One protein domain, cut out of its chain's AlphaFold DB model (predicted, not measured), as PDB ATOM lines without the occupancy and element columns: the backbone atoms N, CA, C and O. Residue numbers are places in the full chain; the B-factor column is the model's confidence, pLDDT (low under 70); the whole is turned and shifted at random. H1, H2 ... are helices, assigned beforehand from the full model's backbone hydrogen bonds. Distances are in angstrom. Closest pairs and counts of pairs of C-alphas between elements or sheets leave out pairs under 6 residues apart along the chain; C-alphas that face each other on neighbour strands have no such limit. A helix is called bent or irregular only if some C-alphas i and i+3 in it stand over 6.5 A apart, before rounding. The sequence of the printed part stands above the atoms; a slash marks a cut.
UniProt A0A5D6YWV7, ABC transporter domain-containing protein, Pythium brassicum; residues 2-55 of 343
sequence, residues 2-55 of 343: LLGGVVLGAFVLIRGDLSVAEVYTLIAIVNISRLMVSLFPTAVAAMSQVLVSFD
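What this domain is: This is residues 2 to 55 of the 343 residues of the protein "ABC transporter domain-containing protein" of Pythium brassicum (UniProt A0A5D6YWV7). A long, nearly straight helix, H2, makes a lopsided helical hairpin with the shorter H1, which packs on its first arm, H2a; residues 35 to 55 of H2 stick out and make the length. The printed part has 54 residues with two named helices, H1 then H2, and no named strand: all helix. It is extended, radius of gyration of the C-alphas 17.3 A, spanning 56 by 18 by 15 A.

Where its parts are: Find C-alpha 20 at (98.409, 174.572, 120.593), where H2, residues 20 to 55, begins. By its hydrogen bonds it was assigned as one helix, but it is bent: C-alphas 38 and 41 are 6.5 A apart. Arm H2a, residues 20 to 38, measures 27.4 A from first to last C-alpha; H2b, residues 41 to 55, measures 21.7 A. H1, residues 2 to 15, runs 20.0 A from C-alpha 2 at (115.223, 169.361, 128.664).

How they stand to each other: H2a and H2b stand at a shallow tilt of 22 degrees. Look at Gly 4 and Val 30, the closest C-alphas of H1 and H2a, 6.2 A apart: H1 touches H2a with residues 3 to 8 alone. This hairpin runs opposite ways at a steep tilt of 43 degrees. H1 and H2b are apart. Every O i to N i+4 pair is within hydrogen-bond range in H1 and H2b, and 13 of 15 in H2a.

The domain as a whole: The two C-alphas farthest apart, Asp 17 and Asp 55, are 55.6 A apart. The printed part has no cut, and the link H1 to H2 is tight. Residue 2 has pLDDT under 70.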
ATOM      1  N   LEU A   2     114.601 170.125 129.767       68.44
ATOM      2  CA  LEU A   2     115.223 169.361 128.664       68.44
ATOM      3  C   LEU A   2     114.375 168.191 128.130       68.44
ATOM      4  O   LEU A   2     114.091 168.154 126.943       68.44
ATOM      5  N   LEU A   3     113.883 167.299 129.000       70.94
ATOM      6  CA  LEU A   3     113.066 166.148 128.572       70.94
ATOM      7  C   LEU A   3     111.771 166.559 127.846       70.94
ATOM      8  O   LEU A   3     111.398 165.940 126.862       70.94
ATOM      9  N   GLY A   4     111.107 167.631 128.294       71.19
ATOM     10  CA  GLY A   4     109.897 168.136 127.638       71.19
ATOM     11  C   GLY A   4     110.187 168.753 126.273       71.19
ATOM     12  O   GLY A   4     109.436 168.519 125.335       71.19
ATOM     13  N   GLY A   5     111.311 169.465 126.142       74.75
ATOM     14  CA  GLY A   5     111.772 169.999 124.859       74.75
ATOM     15  C   GLY A   5     112.198 168.908 123.874       74.75
ATOM     16  O   GLY A   5     111.878 169.003 122.695       74.75
ATOM     17  N   VAL A   6     112.849 167.841 124.352       80.00
ATOM     18  CA  VAL A   6     113.245 166.689 123.522       80.00
ATOM     19  C   VAL A   6     112.024 165.899 123.045       80.00
ATOM     20  O   VAL A   6     111.952 165.562 121.868       80.00
ATOM     21  N   VAL A   7     111.038 165.647 123.915       76.81
ATOM     22  CA  VAL A   7     109.798 164.939 123.537       76.81
ATOM     23  C   VAL A   7     108.963 165.776 122.562       76.81
ATOM     24  O   VAL A   7     108.476 165.242 121.569       76.81
ATOM     25  N   LEU A   8     108.846 167.087 122.797       77.00
ATOM     26  CA  LEU A   8     108.156 167.998 121.885       77.00
ATOM     27  C   LEU A   8     108.876 168.086 120.530       77.00
ATOM     28  O   LEU A   8     108.234 167.977 119.493       77.00
ATOM     29  N   GLY A   9     110.206 168.215 120.534       79.31
ATOM     30  CA  GLY A   9     111.024 168.254 119.320       79.31
ATOM     31  C   GLY A   9     110.946 166.962 118.504       79.31
ATOM     32  O   GLY A   9     110.805 167.019 117.286       79.31
ATOM     33  N   ALA A  10     110.954 165.799 119.162       80.94
ATOM     34  CA  ALA A  10     110.759 164.509 118.502       80.94
ATOM     35  C   ALA A  10     109.348 164.375 117.901       80.94
ATOM     36  O   ALA A  10     109.198 163.870 116.792       80.94
ATOM     37  N   PHE A  11     108.315 164.862 118.595       79.94
ATOM     38  CA  PHE A  11     106.936 164.810 118.103       79.94
ATOM     39  C   PHE A  11     106.709 165.744 116.902       79.94
ATOM     40  O   PHE A  11     106.074 165.343 115.929       79.94
ATOM     41  N   VAL A  12     107.297 166.947 116.929       82.25
ATOM     42  CA  VAL A  12     107.302 167.899 115.800       82.25
ATOM     43  C   VAL A  12     107.995 167.300 114.576       82.25
ATOM     44  O   VAL A  12     107.469 167.403 113.471       82.25
ATOM     45  N   LEU A  13     109.124 166.608 114.763       81.81
ATOM     46  CA  LEU A  13     109.863 165.976 113.667       81.81
ATOM     47  C   LEU A  13     109.077 164.836 112.989       81.81
ATOM     48  O   LEU A  13     109.274 164.577 111.806       81.81
ATOM     49  N   ILE A  14     108.199 164.152 113.730       82.12
ATOM     50  CA  ILE A  14     107.448 162.984 113.241       82.12
ATOM     51  C   ILE A  14     106.107 163.375 112.606       82.12
ATOM     52  O   ILE A  14     105.689 162.733 111.645       82.12
ATOM     53  N   ARG A  15     105.402 164.383 113.141       76.56
ATOM     54  CA  ARG A  15     104.032 164.724 112.709       76.56
ATOM     55  C   ARG A  15     103.893 166.016 111.914       76.56
ATOM     56  O   ARG A  15     102.842 166.199 111.312       76.56
ATOM     57  N   GLY A  16     104.914 166.872 111.870       71.31
ATOM     58  CA  GLY A  16     104.928 168.103 111.067       71.31
ATOM     59  C   GLY A  16     104.032 169.228 111.596       71.31
ATOM     60  O   GLY A  16     104.461 170.378 111.601       71.31
ATOM     61  N   ASP A  17     102.858 168.897 112.141       75.56
ATOM     62  CA  ASP A  17     101.848 169.854 112.586       75.56
ATOM     63  C   ASP A  17     101.461 169.572 114.046       75.56
ATOM     64  O   ASP A  17     101.067 168.454 114.389       75.56
ATOM     65  N   LEU A  18     101.572 170.575 114.924       74.75
ATOM     66  CA  LEU A  18     101.080 170.498 116.305       74.75
ATOM     67  C   LEU A  18     100.066 171.604 116.568       74.75
ATOM     68  O   LEU A  18     100.359 172.790 116.396       74.75
ATOM     69  N   SER A  19      98.900 171.219 117.079       83.25
ATOM     70  CA  SER A  19      97.942 172.168 117.637       83.25
ATOM     71  C   SER A  19      98.424 172.679 118.994       83.25
ATOM     72  O   SER A  19      98.978 171.938 119.807       83.25
ATOM     73  N   VAL A  20      98.130 173.947 119.290       79.44
ATOM     74  CA  VAL A  20      98.409 174.572 120.593       79.44
ATOM     75  C   VAL A  20      97.843 173.728 121.749       79.44
ATOM     76  O   VAL A  20      98.500 173.570 122.777       79.44
ATOM     77  N   ALA A  21      96.672 173.108 121.567       83.19
ATOM     78  CA  ALA A  21      96.046 172.254 122.580       83.19
ATOM     79  C   ALA A  21      96.844 170.965 122.871       83.19
ATOM     80  O   ALA A  21      96.928 170.524 124.020       83.19
ATOM     81  N   GLU A  22      97.473 170.375 121.853       81.50
ATOM     82  CA  GLU A  22      98.291 169.165 121.996       81.50
ATOM     83  C   GLU A  22      99.598 169.470 122.729       81.50
ATOM     84  O   GLU A  22     100.020 168.696 123.587       81.50
ATOM     85  N   VAL A  23     100.193 170.640 122.468       83.12
ATOM     86  CA  VAL A  23     101.412 171.104 123.148       83.12
ATOM     87  C   VAL A  23     101.173 171.264 124.651       83.12
ATOM     88  O   VAL A  23     101.949 170.743 125.455       83.12
ATOM     89  N   TYR A  24     100.082 171.927 125.056       83.19
ATOM     90  CA  TYR A  24      99.750 172.088 126.478       83.19
ATOM     91  C   TYR A  24      99.460 170.747 127.164       83.19
ATOM     92  O   TYR A  24      99.927 170.513 128.282       83.19
ATOM     93  N   THR A  25      98.758 169.843 126.479       86.06
ATOM     94  CA  THR A  25      98.454 168.500 126.998       86.06
ATOM     95  C   THR A  25      99.730 167.668 127.176       86.06
ATOM     96  O   THR A  25      99.916 167.018 128.204       86.06
ATOM     97  N   LEU A  26     100.663 167.741 126.223       82.69
ATOM     98  CA  LEU A  26     101.936 167.022 126.271       82.69
ATOM     99  C   LEU A  26     102.852 167.553 127.383       82.69
ATOM    100  O   LEU A  26     103.451 166.762 128.113       82.69
ATOM    101  N   ILE A  27     102.914 168.874 127.581       82.69
ATOM    102  CA  ILE A  27     103.654 169.479 128.700       82.69
ATOM    103  C   ILE A  27     103.074 169.020 130.045       82.69
ATOM    104  O   ILE A  27     103.841 168.675 130.947       82.69
ATOM    105  N   ALA A  28     101.743 168.967 130.178       84.44
ATOM    106  CA  ALA A  28     101.082 168.496 131.394       84.44
ATOM    107  C   ALA A  28     101.414 167.023 131.699       84.44
ATOM    108  O   ALA A  28     101.830 166.711 132.817       84.44
ATOM    109  N   ILE A  29     101.331 166.134 130.700       85.12
ATOM    110  CA  ILE A  29     101.679 164.709 130.845       85.12
ATOM    111  C   ILE A  29     103.158 164.541 131.212       85.12
ATOM    112  O   ILE A  29     103.489 163.794 132.133       85.12
ATOM    113  N   VAL A  30     104.062 165.270 130.554       83.12
ATOM    114  CA  VAL A  30     105.500 165.224 130.864       83.12
ATOM    115  C   VAL A  30     105.781 165.696 132.295       83.12
ATOM    116  O   VAL A  30     106.677 165.163 132.954       83.12
ATOM    117  N   ASN A  31     105.034 166.682 132.795       82.56
ATOM    118  CA  ASN A  31     105.215 167.185 134.152       82.56
ATOM    119  C   ASN A  31     104.703 166.199 135.217       82.56
ATOM    120  O   ASN A  31     105.371 166.007 136.229       82.56
ATOM    121  N   ILE A  32     103.584 165.510 134.965       86.12
ATOM    122  CA  ILE A  32     103.061 164.452 135.849       86.12
ATOM    123  C   ILE A  32     104.013 163.244 135.866       86.12
ATOM    124  O   ILE A  32     104.377 162.744 136.934       86.12
ATOM    125  N   SER A  33     104.505 162.822 134.699       85.12
ATOM    126  CA  SER A  33     105.444 161.699 134.580       85.12
ATOM    127  C   SER A  33     106.794 161.978 135.241       85.12
ATOM    128  O   SER A  33     107.439 161.052 135.728       85.12
ATOM    129  N   ARG A  34     107.225 163.246 135.318       82.94
ATOM    130  CA  ARG A  34     108.474 163.637 135.992       82.94
ATOM    131  C   ARG A  34     108.487 163.207 137.457       82.94
ATOM    132  O   ARG A  34     109.520 162.734 137.922       82.94
ATOM    133  N   LEU A  35     107.358 163.339 138.154       84.06
ATOM    134  CA  LEU A  35     107.248 162.941 139.555       84.06
ATOM    135  C   LEU A  35     107.432 161.425 139.702       84.06
ATOM    136  O   LEU A  35     108.258 160.980 140.496       84.06
ATOM    137  N   MET A  36     106.744 160.636 138.875       84.62
ATOM    138  CA  MET A  36     106.819 159.170 138.914       84.62
ATOM    139  C   MET A  36     108.212 158.646 138.541       84.62
ATOM    140  O   MET A  36     108.746 157.769 139.212       84.62
ATOM    141  N   VAL A  37     108.845 159.238 137.524       86.50
ATOM    142  CA  VAL A  37     110.215 158.886 137.117       86.50
ATOM    143  C   VAL A  37     111.237 159.284 138.185       86.50
ATOM    144  O   VAL A  37     112.229 158.587 138.358       86.50
ATOM    145  N   SER A  38     110.999 160.369 138.932       86.69
ATOM    146  CA  SER A  38     111.889 160.781 140.026       86.69
ATOM    147  C   SER A  38     111.760 159.913 141.278       86.69
ATOM    148  O   SER A  38     112.754 159.675 141.954       86.69
ATOM    149  N   LEU A  39     110.556 159.406 141.560       89.62
ATOM    150  CA  LEU A  39     110.296 158.521 142.696       89.62
ATOM    151  C   LEU A  39     110.785 157.094 142.443       89.62
ATOM    152  O   LEU A  39     111.078 156.377 143.394       89.62
ATOM    153  N   PHE A  40     110.892 156.682 141.180       91.44
ATOM    154  CA  PHE A  40     111.263 155.318 140.821       91.44
ATOM    155  C   PHE A  40     112.648 154.895 141.358       91.44
ATOM    156  O   PHE A  40     112.712 153.878 142.047       91.44
ATOM    157  N   PRO A  41     113.746 155.657 141.167       92.50
ATOM    158  CA  PRO A  41     115.038 155.321 141.767       92.50
ATOM    159  C   PRO A  41     114.993 155.269 143.295       92.50
ATOM    160  O   PRO A  41     115.602 154.390 143.899       92.50
ATOM    161  N   THR A  42     114.245 156.179 143.926       91.56
ATOM    162  CA  THR A  42     114.065 156.196 145.382       91.56
ATOM    163  C   THR A  42     113.315 154.957 145.865       91.56
ATOM    164  O   THR A  42     113.703 154.379 146.874       91.56
ATOM    165  N   ALA A  43     112.295 154.503 145.134       94.31
ATOM    166  CA  ALA A  43     111.569 153.274 145.438       94.31
ATOM    167  C   ALA A  43     112.463 152.032 145.287       94.31
ATOM    168  O   ALA A  43     112.460 151.171 146.162       94.31
ATOM    169  N   VAL A  44     113.284 151.967 144.234       95.00
ATOM    170  CA  VAL A  44     114.256 150.877 144.036       95.00
ATOM    171  C   VAL A  44     115.302 150.864 145.157       95.00
ATOM    172  O   VAL A  44     115.598 149.808 145.716       95.00
ATOM    173  N   ALA A  45     115.821 152.033 145.538       92.44
ATOM    174  CA  ALA A  45     116.746 152.158 146.658       92.44
ATOM    175  C   ALA A  45     116.088 151.745 147.986       92.44
ATOM    176  O   ALA A  45     116.689 151.005 148.761       92.44
ATOM    177  N   ALA A  46     114.840 152.156 148.227       93.38
ATOM    178  CA  ALA A  46     114.077 151.761 149.407       93.38
ATOM    179  C   ALA A  46     113.850 150.241 149.453       93.38
ATOM    180  O   ALA A  46     114.068 149.630 150.494       93.38
ATOM    181  N   MET A  47     113.505 149.608 148.327       95.69
ATOM    182  CA  MET A  47     113.387 148.147 148.241       95.69
ATOM    183  C   MET A  47     114.717 147.450 148.544       95.69
ATOM    184  O   MET A  47     114.729 146.462 149.273       95.69
ATOM    185  N   SER A  48     115.844 147.982 148.060       94.81
ATOM    186  CA  SER A  48     117.170 147.439 148.380       94.81
ATOM    187  C   SER A  48     117.476 147.501 149.883       94.81
ATOM    188  O   SER A  48     117.965 146.522 150.441       94.81
ATOM    189  N   GLN A  49     117.135 148.607 150.554       92.31
ATOM    190  CA  GLN A  49     117.304 148.738 152.006       92.31
ATOM    191  C   GLN A  49     116.385 147.792 152.789       92.31
ATOM    192  O   GLN A  49     116.796 147.224 153.801       92.31
ATOM    193  N   VAL A  50     115.155 147.595 152.315       94.88
ATOM    194  CA  VAL A  50     114.186 146.688 152.940       94.88
ATOM    195  C   VAL A  50     114.668 145.239 152.877       94.88
ATOM    196  O   VAL A  50     114.605 144.550 153.889       94.88
ATOM    197  N   LEU A  51     115.215 144.791 151.744       92.88
ATOM    198  CA  LEU A  51     115.736 143.425 151.611       92.88
ATOM    199  C   LEU A  51     116.896 143.158 152.581       92.88
ATOM    200  O   LEU A  51     116.846 142.198 153.339       92.88
ATOM    201  N   VAL A  52     117.872 144.071 152.655       91.75
ATOM    202  CA  VAL A  52     118.986 143.961 153.618       91.75
ATOM    203  C   VAL A  52     118.486 143.990 155.068       91.75
ATOM    204  O   VAL A  52     119.078 143.373 155.951       91.75
ATOM    205  N   SER A  53     117.400 144.719 155.339       93.19
ATOM    206  CA  SER A  53     116.789 144.767 156.671       93.19
ATOM    207  C   SER A  53     116.083 143.457 157.024       93.19
ATOM    208  O   SER A  53     116.164 143.030 158.174       93.19
ATOM    209  N   PHE A  54     115.439 142.796 156.059       93.88
ATOM    210  CA  PHE A  54     114.828 141.485 156.275       93.88
ATOM    211  C   PHE A  54     115.865 140.413 156.598       93.88
ATOM    212  O   PHE A  54     115.654 139.671 157.550       93.88
ATOM    213  N   ASP A  55     117.012 140.402 155.915       89.44
ATOM    214  CA  ASP A  55     118.094 139.453 156.219       89.44
ATOM    215  C   ASP A  55     118.601 139.611 157.668       89.44
ATOM    216  O   ASP A  55     118.890 138.636 158.361       89.44
TER     217      ASP A  55